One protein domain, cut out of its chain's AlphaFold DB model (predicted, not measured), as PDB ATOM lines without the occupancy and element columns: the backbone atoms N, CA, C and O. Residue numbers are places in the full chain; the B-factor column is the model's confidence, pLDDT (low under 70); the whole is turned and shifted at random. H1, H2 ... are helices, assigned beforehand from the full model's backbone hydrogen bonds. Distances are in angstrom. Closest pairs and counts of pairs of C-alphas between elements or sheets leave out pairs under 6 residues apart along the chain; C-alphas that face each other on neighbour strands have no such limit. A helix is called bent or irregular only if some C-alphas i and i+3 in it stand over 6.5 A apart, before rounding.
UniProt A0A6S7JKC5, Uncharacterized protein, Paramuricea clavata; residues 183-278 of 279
ATOM      1  N   LYS A 183     -37.927 -55.635   4.832       92.50
ATOM      2  CA  LYS A 183     -37.544 -54.228   5.014       92.50
ATOM      3  C   LYS A 183     -36.708 -54.052   6.285       92.50
ATOM      4  O   LYS A 183     -35.619 -53.489   6.204       92.50
ATOM      5  N   ARG A 184     -37.153 -54.627   7.408       90.06
ATOM      6  CA  ARG A 184     -36.425 -54.612   8.687       90.06
ATOM      7  C   ARG A 184     -35.040 -55.252   8.559       90.06
ATOM      8  O   ARG A 184     -34.039 -54.656   8.942       90.06
ATOM      9  N   LYS A 185     -34.947 -56.445   7.958       90.06
ATOM     10  CA  LYS A 185     -33.659 -57.125   7.716       90.06
ATOM     11  C   LYS A 185     -32.748 -56.331   6.777       90.06
ATOM     12  O   LYS A 185     -31.537 -56.326   6.975       90.06
ATOM     13  N   ALA A 186     -33.297 -55.687   5.748       90.81
ATOM     14  CA  ALA A 186     -32.520 -54.858   4.829       90.81
ATOM     15  C   ALA A 186     -31.945 -53.615   5.522       90.81
ATOM     16  O   ALA A 186     -30.804 -53.247   5.254       90.81
ATOM     17  N   GLU A 187     -32.707 -53.007   6.429       87.38
ATOM     18  CA  GLU A 187     -32.265 -51.883   7.253       87.38
ATOM     19  C   GLU A 187     -31.147 -52.292   8.215       87.38
ATOM     20  O   GLU A 187     -30.080 -51.687   8.175       87.38
ATOM     21  N   VAL A 188     -31.308 -53.404   8.940       88.88
ATOM     22  CA  VAL A 188     -30.247 -53.966   9.800       88.88
ATOM     23  C   VAL A 188     -28.976 -54.273   9.001       88.88
ATOM     24  O   VAL A 188     -27.876 -53.944   9.426       88.88
ATOM     25  N   ARG A 189     -29.088 -54.865   7.803       86.06
ATOM     26  CA  ARG A 189     -27.914 -55.114   6.945       86.06
ATOM     27  C   ARG A 189     -27.252 -53.822   6.472       86.06
ATOM     28  O   ARG A 189     -26.034 -53.797   6.322       86.06
ATOM     29  N   ARG A 190     -28.036 -52.781   6.172       86.50
ATOM     30  CA  ARG A 190     -27.511 -51.471   5.770       86.50
ATOM     31  C   ARG A 190     -26.740 -50.834   6.922       86.50
ATOM     32  O   ARG A 190     -25.636 -50.361   6.686       86.50
ATOM     33  N   GLU A 191     -27.296 -50.902   8.126       84.62
ATOM     34  CA  GLU A 191     -26.677 -50.412   9.354       84.62
ATOM     35  C   GLU A 191     -25.376 -51.161   9.664       84.62
ATOM     36  O   GLU A 191     -24.323 -50.545   9.780       84.62
ATOM     37  N   ASN A 192     -25.390 -52.498   9.643       84.62
ATOM     38  CA  ASN A 192     -24.183 -53.303   9.866       84.62
ATOM     39  C   ASN A 192     -23.083 -53.006   8.829       84.62
ATOM     40  O   ASN A 192     -21.902 -52.952   9.164       84.62
ATOM     41  N   ARG A 193     -23.453 -52.795   7.556       85.44
ATOM     42  CA  ARG A 193     -22.499 -52.388   6.508       85.44
ATOM     43  C   ARG A 193     -21.945 -50.985   6.748       85.44
ATOM     44  O   ARG A 193     -20.792 -50.744   6.406       85.44
ATOM     45  N   LEU A 194     -22.757 -50.065   7.269       85.38
ATOM     46  CA  LEU A 194     -22.304 -48.724   7.626       85.38
ATOM     47  C   LEU A 194     -21.321 -48.793   8.797       85.38
ATOM     48  O   LEU A 194     -20.235 -48.244   8.680       85.38
ATOM     49  N   GLN A 195     -21.637 -49.547   9.850       82.62
ATOM     50  CA  GLN A 195     -20.761 -49.738  11.012       82.62
ATOM     51  C   GLN A 195     -19.413 -50.366  10.638       82.62
ATOM     52  O   GLN A 195     -18.369 -49.880  11.068       82.62
ATOM     53  N   ALA A 196     -19.406 -51.384   9.771       82.25
ATOM     54  CA  ALA A 196     -18.162 -51.968   9.265       82.25
ATOM     55  C   ALA A 196     -17.292 -50.927   8.535       82.25
ATOM     56  O   ALA A 196     -16.090 -50.841   8.776       82.25
ATOM     57  N   LYS A 197     -17.911 -50.086   7.696       84.38
ATOM     58  CA  LYS A 197     -17.217 -48.992   6.998       84.38
ATOM     59  C   LYS A 197     -16.747 -47.891   7.941       84.38
ATOM     60  O   LYS A 197     -15.706 -47.297   7.700       84.38
ATOM     61  N   VAL A 198     -17.505 -47.599   8.993       84.25
ATOM     62  CA  VAL A 198     -17.111 -46.649  10.039       84.25
ATOM     63  C   VAL A 198     -15.849 -47.139  10.743       84.25
ATOM     64  O   VAL A 198     -14.885 -46.386  10.824       84.25
ATOM     65  N   SER A 199     -15.804 -48.410  11.152       81.88
ATOM     66  CA  SER A 199     -14.601 -49.020  11.740       81.88
ATOM     67  C   SER A 199     -13.396 -48.961  10.788       81.88
ATOM     68  O   SER A 199     -12.287 -48.630  11.205       81.88
ATOM     69  N   GLU A 200     -13.605 -49.208   9.492       82.31
ATOM     70  CA  GLU A 200     -12.560 -49.095   8.468       82.31
ATOM     71  C   GLU A 200     -12.040 -47.655   8.318       82.31
ATOM     72  O   GLU A 200     -10.831 -47.430   8.374       82.31
ATOM     73  N   VAL A 201     -12.936 -46.667   8.198       84.44
ATOM     74  CA  VAL A 201     -12.560 -45.247   8.114       84.44
ATOM     75  C   VAL A 201     -11.803 -44.808   9.359       84.44
ATOM     76  O   VAL A 201     -10.779 -44.150   9.223       84.44
ATOM     77  N   LEU A 202     -12.248 -45.215  10.550       81.62
ATOM     78  CA  LEU A 202     -11.561 -44.920  11.808       81.62
ATOM     79  C   LEU A 202     -10.127 -45.450  11.818       81.62
ATOM     80  O   LEU A 202      -9.206 -44.700  12.135       81.62
ATOM     81  N   LYS A 203      -9.910 -46.703  11.399       82.25
ATOM     82  CA  LYS A 203      -8.558 -47.273  11.276       82.25
ATOM     83  C   LYS A 203      -7.688 -46.485  10.298       82.25
ATOM     84  O   LYS A 203      -6.502 -46.292  10.553       82.25
ATOM     85  N   ILE A 204      -8.263 -46.019   9.189       82.50
ATOM     86  CA  ILE A 204      -7.535 -45.215   8.203       82.50
ATOM     87  C   ILE A 204      -7.149 -43.869   8.817       82.50
ATOM     88  O   ILE A 204      -5.958 -43.559   8.887       82.50
ATOM     89  N   ILE A 205      -8.124 -43.095   9.298       83.38
ATOM     90  CA  ILE A 205      -7.889 -41.722   9.762       83.38
ATOM     91  C   ILE A 205      -7.094 -41.658  11.063       83.38
ATOM     92  O   ILE A 205      -6.512 -40.616  11.317       83.38
ATOM     93  N   THR A 206      -7.033 -42.737  11.851       81.06
ATOM     94  CA  THR A 206      -6.235 -42.782  13.091       81.06
ATOM     95  C   THR A 206      -4.911 -43.532  12.968       81.06
ATOM     96  O   THR A 206      -4.202 -43.708  13.952       81.06
ATOM     97  N   ASP A 207      -4.570 -44.016  11.770       78.69
ATOM     98  CA  ASP A 207      -3.409 -44.891  11.555       78.69
ATOM     99  C   ASP A 207      -3.386 -46.135  12.459       78.69
ATOM    100  O   ASP A 207      -2.341 -46.613  12.888       78.69
ATOM    101  N   GLY A 208      -4.574 -46.654  12.779       70.69
ATOM    102  CA  GLY A 208      -4.743 -47.798  13.670       70.69
ATOM    103  C   GLY A 208      -4.471 -47.507  15.149       70.69
ATOM    104  O   GLY A 208      -4.562 -48.438  15.946       70.69
ATOM    105  N   LYS A 209      -4.187 -46.253  15.537       70.12
ATOM    106  CA  LYS A 209      -4.017 -45.856  16.948       70.12
ATOM    107  C   LYS A 209      -5.291 -46.050  17.765       70.12
ATOM    108  O   LYS A 209      -5.215 -46.301  18.963       70.12
ATOM    109  N   VAL A 210      -6.451 -45.970  17.112       67.50
ATOM    110  CA  VAL A 210      -7.755 -46.173  17.741       67.50
ATOM    111  C   VAL A 210      -8.464 -47.346  17.062       67.50
ATOM    112  O   VAL A 210      -8.830 -47.281  15.886       67.50
ATOM    113  N   VAL A 211      -8.657 -48.441  17.805       60.78
ATOM    114  CA  VAL A 211      -9.402 -49.626  17.356       60.78
ATOM    115  C   VAL A 211     -10.640 -49.779  18.229       60.78
ATOM    116  O   VAL A 211     -10.536 -49.983  19.433       60.78
ATOM    117  N   PHE A 212     -11.815 -49.687  17.610       64.56
ATOM    118  CA  PHE A 212     -13.087 -49.950  18.276       64.56
ATOM    119  C   PHE A 212     -13.583 -51.346  17.912       64.56
ATOM    120  O   PHE A 212     -13.872 -51.606  16.739       64.56
ATOM    121  N   ASP A 213     -13.718 -52.210  18.916       55.41
ATOM    122  CA  ASP A 213     -14.313 -53.544  18.755       55.41
ATOM    123  C   ASP A 213     -15.850 -53.500  18.775       55.41
ATOM    124  O   ASP A 213     -16.500 -54.338  18.153       55.41
ATOM    125  N   ASP A 214     -16.449 -52.488  19.417       56.56
ATOM    126  CA  ASP A 214     -17.896 -52.265  19.402       56.56
ATOM    127  C   ASP A 214     -18.227 -50.768  19.512       56.56
ATOM    128  O   ASP A 214     -18.069 -50.144  20.564       56.56
ATOM    129  N   LEU A 215     -18.699 -50.174  18.408       57.00
ATOM    130  CA  LEU A 215     -18.999 -48.737  18.308       57.00
ATOM    131  C   LEU A 215     -20.150 -48.291  19.237       57.00
ATOM    132  O   LEU A 215     -20.413 -47.102  19.375       57.00
ATOM    133  N   LYS A 216     -20.872 -49.227  19.863       55.38
ATOM    134  CA  LYS A 216     -22.042 -48.931  20.705       55.38
ATOM    135  C   LYS A 216     -21.719 -48.682  22.178       55.38
ATOM    136  O   LYS A 216     -22.614 -48.269  22.912       55.38
ATOM    137  N   SER A 217     -20.482 -48.920  22.607       53.12
ATOM    138  CA  SER A 217     -20.184 -49.127  24.031       53.12
ATOM    139  C   SER A 217     -19.152 -48.166  24.627       53.12
ATOM    140  O   SER A 217     -18.747 -48.371  25.769       53.12
ATOM    141  N   GLN A 218     -18.692 -47.129  23.911       56.19
ATOM    142  CA  GLN A 218     -17.565 -46.318  24.392       56.19
ATOM    143  C   GLN A 218     -17.731 -44.803  24.173       56.19
ATOM    144  O   GLN A 218     -17.894 -44.334  23.054       56.19
ATOM    145  N   ASN A 219     -17.611 -44.044  25.273       59.03
ATOM    146  CA  ASN A 219     -17.509 -42.574  25.351       59.03
ATOM    147  C   ASN A 219     -16.100 -42.070  24.965       59.03
ATOM    148  O   ASN A 219     -15.548 -41.189  25.622       59.03
ATOM    149  N   ILE A 220     -15.465 -42.661  23.953       67.12
ATOM    150  CA  ILE A 220     -14.130 -42.229  23.526       67.12
ATOM    151  C   ILE A 220     -14.308 -41.222  22.399       67.12
ATOM    152  O   ILE A 220     -14.840 -41.555  21.340       67.12
ATOM    153  N   LYS A 221     -13.858 -39.991  22.639       78.38
ATOM    154  CA  LYS A 221     -13.740 -38.969  21.604       78.38
ATOM    155  C   LYS A 221     -12.348 -39.019  20.990       78.38
ATOM    156  O   LYS A 221     -11.363 -39.176  21.703       78.38
ATOM    157  N   ILE A 222     -12.286 -38.865  19.676       81.44
ATOM    158  CA  ILE A 222     -11.041 -38.802  18.911       81.44
ATOM    159  C   ILE A 222     -10.506 -37.374  19.004       81.44
ATOM    160  O   ILE A 222     -11.223 -36.441  18.632       81.44
ATOM    161  N   VAL A 223      -9.271 -37.212  19.478       83.94
ATOM    162  CA  VAL A 223      -8.589 -35.909  19.575       83.94
ATOM    163  C   VAL A 223      -7.721 -35.652  18.345       83.94
ATOM    164  O   VAL A 223      -7.459 -36.552  17.541       83.94
ATOM    165  N   LYS A 224      -7.272 -34.407  18.155       82.69
ATOM    166  CA  LYS A 224      -6.570 -34.002  16.929       82.69
ATOM    167  C   LYS A 224      -5.281 -34.792  16.673       82.69
ATOM    168  O   LYS A 224      -4.979 -35.084  15.516       82.69
ATOM    169  N   ASP A 225      -4.556 -35.161  17.726       81.69
ATOM    170  CA  ASP A 225      -3.274 -35.885  17.649       81.69
ATOM    171  C   ASP A 225      -3.416 -37.343  17.176       81.69
ATOM    172  O   ASP A 225      -2.457 -37.958  16.680       81.69
ATOM    173  N   ASP A 226      -4.627 -37.889  17.277       79.06
ATOM    174  CA  ASP A 226      -4.947 -39.211  16.754       79.06
ATOM    175  C   ASP A 226      -5.170 -39.175  15.242       79.06
ATOM    176  O   ASP A 226      -5.033 -40.204  14.590       79.06
ATOM    177  N   LEU A 227      -5.472 -38.008  14.657       81.56
ATOM    178  CA  LEU A 227      -5.837 -37.886  13.250       81.56
ATOM    179  C   LEU A 227      -4.627 -37.822  12.311       81.56
ATOM    180  O   LEU A 227      -3.661 -37.087  12.505       81.56
ATOM    181  N   CYS A 228      -4.747 -38.531  11.195       78.38
ATOM    182  CA  CYS A 228      -3.790 -38.589  10.101       78.38
ATOM    183  C   CYS A 228      -4.432 -38.047   8.806       78.38
ATOM    184  O   CYS A 228      -4.897 -38.822   7.967       78.38
ATOM    185  N   PRO A 229      -4.437 -36.713   8.597       66.19
ATOM    186  CA  PRO A 229      -5.147 -36.043   7.496       66.19
ATOM    187  C   PRO A 229      -4.603 -36.310   6.086       66.19
ATOM    188  O   PRO A 229      -5.190 -35.852   5.112       66.19
ATOM    189  N   LYS A 230      -3.487 -37.035   5.950       63.12
ATOM    190  CA  LYS A 230      -2.815 -37.296   4.665       63.12
ATOM    191  C   LYS A 230      -3.164 -38.650   4.032       63.12
ATOM    192  O   LYS A 230      -2.503 -39.037   3.074       63.12
ATOM    193  N   LYS A 231      -4.135 -39.398   4.566       67.44
ATOM    194  CA  LYS A 231      -4.486 -40.722   4.030       67.44
ATOM    195  C   LYS A 231      -5.580 -40.662   2.969       67.44
ATOM    196  O   LYS A 231      -6.578 -39.963   3.130       67.44
ATOM    197  N   ASP A 232      -5.409 -41.470   1.925       71.12
ATOM    198  CA  ASP A 232      -6.338 -41.562   0.802       71.12
ATOM    199  C   ASP A 232      -7.660 -42.215   1.221       71.12
ATOM    200  O   ASP A 232      -7.789 -43.436   1.347       71.12
ATOM    201  N   LEU A 233      -8.679 -41.386   1.429       80.81
ATOM    202  CA  LEU A 233     -10.048 -41.834   1.640       80.81
ATOM    203  C   LEU A 233     -10.770 -41.940   0.289       80.81
ATOM    204  O   LEU A 233     -10.703 -41.041  -0.546       80.81
ATOM    205  N   ASN A 234     -11.507 -43.031   0.070       82.25
ATOM    206  CA  ASN A 234     -12.277 -43.219  -1.152       82.25
ATOM    207  C   ASN A 234     -13.660 -42.540  -1.046       82.25
ATOM    208  O   ASN A 234     -14.485 -42.977  -0.234       82.25
ATOM    209  N   PRO A 235     -13.985 -41.553  -1.906       80.12
ATOM    210  CA  PRO A 235     -15.249 -40.814  -1.844       80.12
ATOM    211  C   PRO A 235     -16.503 -41.694  -1.944       80.12
ATOM    212  O   PRO A 235     -17.483 -41.470  -1.236       80.12
ATOM    213  N   ARG A 236     -16.474 -42.762  -2.755       77.69
ATOM    214  CA  ARG A 236     -17.645 -43.640  -2.948       77.69
ATOM    215  C   ARG A 236     -17.925 -44.526  -1.736       77.69
ATOM    216  O   ARG A 236     -19.073 -44.921  -1.513       77.69
ATOM    217  N   TYR A 237     -16.891 -44.867  -0.972       80.38
ATOM    218  CA  TYR A 237     -16.985 -45.857   0.099       80.38
ATOM    219  C   TYR A 237     -16.974 -45.234   1.497       80.38
ATOM    220  O   TYR A 237     -17.725 -45.720   2.344       80.38
ATOM    221  N   HIS A 238     -16.204 -44.163   1.714       86.06
ATOM    222  CA  HIS A 238     -15.901 -43.607   3.039       86.06
ATOM    223  C   HIS A 238     -16.726 -42.365   3.401       86.06
ATOM    224  O   HIS A 238     -16.896 -42.087   4.584       86.06
ATOM    225  N   LEU A 239     -17.313 -41.665   2.421       85.31
ATOM    226  CA  LEU A 239     -18.076 -40.428   2.648       85.31
ATOM    227  C   LEU A 239     -19.198 -40.599   3.686       85.31
ATOM    228  O   LEU A 239     -19.273 -39.860   4.661       85.31
ATOM    229  N   LYS A 240     -20.054 -41.615   3.508       85.75
ATOM    230  CA  LYS A 240     -21.179 -41.873   4.426       85.75
ATOM    231  C   LYS A 240     -20.724 -42.279   5.827       85.75
ATOM    232  O   LYS A 240     -21.408 -41.972   6.792       85.75
ATOM    233  N   ALA A 241     -19.603 -42.986   5.924       86.12
ATOM    234  CA  ALA A 241     -19.050 -43.425   7.198       86.12
ATOM    235  C   ALA A 241     -18.431 -42.249   7.971       86.12
ATOM    236  O   ALA A 241     -18.674 -42.119   9.165       86.12
ATOM    237  N   LEU A 242     -17.713 -41.352   7.286       86.38
ATOM    238  CA  LEU A 242     -17.156 -40.149   7.904       86.38
ATOM    239  C   LEU A 242     -18.250 -39.154   8.327       86.38
ATOM    240  O   LEU A 242     -18.198 -38.646   9.442       86.38
ATOM    241  N   SER A 243     -19.281 -38.949   7.492       87.06
ATOM    242  CA  SER A 243     -20.465 -38.145   7.855       87.06
ATOM    243  C   SER A 243     -21.122 -38.676   9.129       87.06
ATOM    244  O   SER A 243     -21.389 -37.922  10.056       87.06
ATOM    245  N   HIS A 244     -21.295 -39.999   9.218       86.31
ATOM    246  CA  HIS A 244     -21.897 -40.647  10.380       86.31
ATOM    247  C   HIS A 244     -21.081 -40.456  11.669       86.31
ATOM    248  O   HIS A 244     -21.663 -40.279  12.735       86.31
ATOM    249  N   LEU A 245     -19.747 -40.470  11.596       84.56
ATOM    250  CA  LEU A 245     -18.883 -40.208  12.754       84.56
ATOM    251  C   LEU A 245     -19.012 -38.767  13.261       84.56
ATOM    252  O   LEU A 245     -19.095 -38.537  14.468       84.56
ATOM    253  N   ILE A 246     -19.067 -37.805  12.337       86.06
ATOM    254  CA  ILE A 246     -19.231 -36.381  12.654       86.06
ATOM    255  C   ILE A 246     -20.620 -36.124  13.257       86.06
ATOM    256  O   ILE A 246     -20.725 -35.526  14.327       86.06
ATOM    257  N   GLU A 247     -21.681 -36.636  12.627       86.56
ATOM    258  CA  GLU A 247     -23.072 -36.485  13.086       86.56
ATOM    259  C   GLU A 247     -23.293 -37.053  14.496       86.56
ATOM    260  O   GLU A 247     -24.026 -36.468  15.295       86.56
ATOM    261  N   ASN A 248     -22.621 -38.158  14.834       84.50
ATOM    262  CA  ASN A 248     -22.702 -38.779  16.156       84.50
ATOM    263  C   ASN A 248     -21.686 -38.222  17.175       84.50
ATOM    264  O   ASN A 248     -21.555 -38.790  18.255       84.50
ATOM    265  N   LYS A 249     -20.982 -37.122  16.863       84.06
ATOM    266  CA  LYS A 249     -20.058 -36.418  17.777       84.06
ATOM    267  C   LYS A 249     -18.901 -37.279  18.308       84.06
ATOM    268  O   LYS A 249     -18.538 -37.192  19.479       84.06
ATOM    269  N   TRP A 250     -18.309 -38.093  17.435       83.06
ATOM    270  CA  TRP A 250     -17.165 -38.954  17.775       83.06
ATOM    271  C   TRP A 250     -15.830 -38.207  17.876       83.06
ATOM    272  O   TRP A 250     -14.852 -38.759  18.373       83.06
ATOM    273  N   PHE A 251     -15.774 -36.965  17.401       85.25
ATOM    274  CA  PHE A 251     -14.582 -36.120  17.428       85.25
ATOM    275  C   PHE A 251     -14.698 -35.081  18.538       85.25
ATOM    276  O   PHE A 251     -15.791 -34.563  18.787       85.25
ATOM    277  N   ASP A 252     -13.581 -34.783  19.195       86.25
ATOM    278  CA  ASP A 252     -13.509 -33.667  20.132       86.25
ATOM    279  C   ASP A 252     -13.388 -32.320  19.400       86.25
ATOM    280  O   ASP A 252     -13.175 -32.275  18.184       86.25
ATOM    281  N   ASP A 253     -13.577 -31.214  20.121       86.00
ATOM    282  CA  ASP A 253     -13.708 -29.875  19.524       86.00
ATOM    283  C   ASP A 253     -12.456 -29.438  18.730       86.00
ATOM    284  O   ASP A 253     -12.554 -28.662  17.778       86.00
ATOM    285  N   ASP A 254     -11.282 -29.966  19.076       86.38
ATOM    286  CA  ASP A 254     -10.006 -29.724  18.395       86.38
ATOM    287  C   ASP A 254      -9.814 -30.580  17.124       86.38
ATOM    288  O   ASP A 254      -9.132 -30.166  16.178       86.38
ATOM    289  N   ALA A 255     -10.434 -31.761  17.084       85.38
ATOM    290  CA  ALA A 255     -10.369 -32.751  16.012       85.38
ATOM    291  C   ALA A 255     -11.472 -32.562  14.959       85.38
ATOM    292  O   ALA A 255     -11.288 -32.891  13.782       85.38
ATOM    293  N   LEU A 256     -12.612 -31.997  15.365       87.25
ATOM    294  CA  LEU A 256     -13.782 -31.772  14.520       87.25
ATOM    295  C   LEU A 256     -13.483 -30.926  13.262       87.25
ATOM    296  O   LEU A 256     -13.889 -31.351  12.177       87.25
ATOM    297  N   PRO A 257     -12.737 -29.799  13.324       88.19
ATOM    298  CA  PRO A 257     -12.409 -29.018  12.127       88.19
ATOM    299  C   PRO A 257     -11.576 -29.810  11.112       88.19
ATOM    300  O   PRO A 257     -11.725 -29.640   9.903       88.19
ATOM    301  N   VAL A 258     -10.711 -30.706  11.600       86.25
ATOM    302  CA  VAL A 258      -9.862 -31.554  10.755       86.25
ATOM    303  C   VAL A 258     -10.702 -32.637  10.077       86.25
ATOM    304  O   VAL A 258     -10.579 -32.838   8.870       86.25
ATOM    305  N   ALA A 259     -11.597 -33.294  10.821       85.38
ATOM    306  CA  ALA A 259     -12.525 -34.281  10.273       85.38
ATOM    307  C   ALA A 259     -13.493 -33.665   9.244       85.38
ATOM    308  O   ALA A 259     -13.721 -34.254   8.186       85.38
ATOM    309  N   GLN A 260     -14.003 -32.458   9.511       87.75
ATOM    310  CA  GLN A 260     -14.855 -31.720   8.577       87.75
ATOM    311  C   GLN A 260     -14.102 -31.381   7.283       87.75
ATOM    312  O   GLN A 260     -14.620 -31.624   6.197       87.75
ATOM    313  N   GLY A 261     -12.843 -30.941   7.383       86.12
ATOM    314  CA  GLY A 261     -11.994 -30.711   6.210       86.12
ATOM    315  C   GLY A 261     -11.790 -31.967   5.351       86.12
ATOM    316  O   GLY A 261     -11.801 -31.885   4.121       86.12
ATOM    317  N   MET A 262     -11.674 -33.151   5.969       86.56
ATOM    318  CA  MET A 262     -11.629 -34.426   5.235       86.56
ATOM    319  C   MET A 262     -12.969 -34.758   4.558       86.56
ATOM    320  O   MET A 262     -12.981 -35.249   3.425       86.56
ATOM    321  N   LEU A 263     -14.101 -34.492   5.221       87.25
ATOM    322  CA  LEU A 263     -15.440 -34.712   4.664       87.25
ATOM    323  C   LEU A 263     -15.707 -33.802   3.458       87.25
ATOM    324  O   LEU A 263     -16.228 -34.266   2.438       87.25
ATOM    325  N   ASP A 264     -15.308 -32.536   3.543       86.38
ATOM    326  CA  ASP A 264     -15.472 -31.557   2.470       86.38
ATOM    327  C   ASP A 264     -14.623 -31.948   1.250       86.38
ATOM    328  O   ASP A 264     -15.132 -32.009   0.125       86.38
ATOM    329  N   ALA A 265     -13.362 -32.346   1.467       84.56
ATOM    330  CA  ALA A 265     -12.488 -32.860   0.411       84.56
ATOM    331  C   ALA A 265     -13.079 -34.103  -0.288       84.56
ATOM    332  O   ALA A 265     -13.069 -34.199  -1.521       84.56
ATOM    333  N   LEU A 266     -13.666 -35.033   0.476       84.75
ATOM    334  CA  LEU A 266     -14.339 -36.214  -0.076       84.75
ATOM    335  C   LEU A 266     -15.609 -35.865  -0.855       84.75
ATOM    336  O   LEU A 266     -15.887 -36.471  -1.892       84.75
ATOM    337  N   THR A 267     -16.375 -34.886  -0.384       84.38
ATOM    338  CA  THR A 267     -17.602 -34.424  -1.043       84.38
ATOM    339  C   THR A 267     -17.283 -33.769  -2.389       84.38
ATOM    340  O   THR A 267     -17.924 -34.073  -3.404       84.38
ATOM    341  N   HIS A 268     -16.239 -32.937  -2.437       83.50
ATOM    342  CA  HIS A 268     -15.723 -32.345  -3.673       83.50
ATOM    343  C   HIS A 268     -15.195 -33.400  -4.658       83.50
ATOM    344  O   HIS A 268     -15.493 -33.347  -5.853       83.50
ATOM    345  N   ALA A 269     -14.496 -34.427  -4.173       81.00
ATOM    346  CA  ALA A 269     -14.049 -35.529  -5.022       81.00
ATOM    347  C   ALA A 269     -15.226 -36.367  -5.571       81.00
ATOM    348  O   ALA A 269     -15.245 -36.720  -6.753       81.00
ATOM    349  N   GLN A 270     -16.256 -36.650  -4.764       80.81
ATOM    350  CA  GLN A 270     -17.438 -37.411  -5.198       80.81
ATOM    351  C   GLN A 270     -18.282 -36.654  -6.236       80.81
ATOM    352  O   GLN A 270     -18.792 -37.258  -7.184       80.81
ATOM    353  N   THR A 271     -18.440 -35.341  -6.070       75.50
ATOM    354  CA  THR A 271     -19.179 -34.490  -7.017       75.50
ATOM    355  C   THR A 271     -18.476 -34.411  -8.372       75.50
ATOM    356  O   THR A 271     -19.136 -34.579  -9.399       75.50
ATOM    357  N   GLY A 272     -17.142 -34.300  -8.394       71.19
ATOM    358  CA  GLY A 272     -16.350 -34.381  -9.628       71.19
ATOM    359  C   GLY A 272     -16.463 -35.734 -10.349       71.19
ATOM    360  O   GLY A 272     -16.548 -35.780 -11.577       71.19
ATOM    361  N   ILE A 273     -16.544 -36.840  -9.601       65.38
ATOM    362  CA  ILE A 273     -16.756 -38.190 -10.158       65.38
ATOM    363  C   ILE A 273     -18.153 -38.332 -10.785       65.38
ATOM    364  O   ILE A 273     -18.286 -38.916 -11.860       65.38
ATOM    365  N   ASN A 274     -19.196 -37.801 -10.139       66.50
ATOM    366  CA  ASN A 274     -20.578 -37.901 -10.625       66.50
ATOM    367  C   ASN A 274     -20.823 -37.086 -11.909       66.50
ATOM    368  O   ASN A 274     -21.660 -37.477 -12.725       66.50
ATOM    369  N   LEU A 275     -20.097 -35.977 -12.097       61.22
ATOM    370  CA  LEU A 275     -20.150 -35.163 -13.317       61.22
ATOM    371  C   LEU A 275     -19.514 -35.885 -14.515       61.22
ATOM    372  O   LEU A 275     -20.080 -35.851 -15.601       61.22
ATOM    373  N   ARG A 276     -18.408 -36.615 -14.308       56.78
ATOM    374  CA  ARG A 276     -17.737 -37.410 -15.359       56.78
ATOM    375  C   ARG A 276     -18.469 -38.697 -15.748       56.78
ATOM    376  O   ARG A 276     -18.193 -39.247 -16.801       56.78
ATOM    377  N   SER A 277     -19.367 -39.210 -14.906       57.16
ATOM    378  CA  SER A 277     -20.159 -40.416 -15.211       57.16
ATOM    379  C   SER A 277     -21.467 -40.142 -15.963       57.16
ATOM    380  O   SER A 277     -22.194 -41.085 -16.266       57.16
ATOM    381  N   LYS A 278     -21.817 -38.866 -16.177       52.38
ATOM    382  CA  LYS A 278     -23.032 -38.427 -16.890       52.38
ATOM    383  C   LYS A 278     -22.748 -37.826 -18.276       52.38
ATOM    384  O   LYS A 278     -23.700 -37.512 -18.983       52.38
TER     385      LYS A 278
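What this domain is: This is residues 183 to 278 of the 279 residues of an uncharacterized protein of Paramuricea clavata (UniProt A0A6S7JKC5). Helix H2 sits between H1, which crosses it, and H3, its hairpin partner; residues 183 to 192 of H1 stick out. The printed part has 96 residues, with named helices H1, H2, H3 in order: all helix. It is compact: radius of gyration of the C-alphas 13.9 A, spans 42 by 36 by 20 A.

Where its parts are: H1, residues 183 to 205, runs 32.5 A from C-alpha 183 (-37.544, -54.228, 5.014). H2, residues 235 to 247, is irregular: C-alphas 237 and 240 are 7.2 A apart. H3, residues 256 to 276, runs 30.7 A to C-alpha 276 (-17.737, -37.410, -15.359).

How they stand to each other: H1 touches H2 with residues 194 to 201 alone, about perpendicular at 88 degrees; C-alphas 198 and 241 are closest, 4.7 A. H2 and H3 touch and run opposite ways; C-alphas 235 and 266 are closest, 5.0 A. Every O i to N i+4 pair is within hydrogen-bond range in H1 and H3, 6 of 9 in H2.

The domain as a whole: The H1 to H2 link, 29 residues, is long. pLDDT is under 70 in 20 residues, among them 210 to 220.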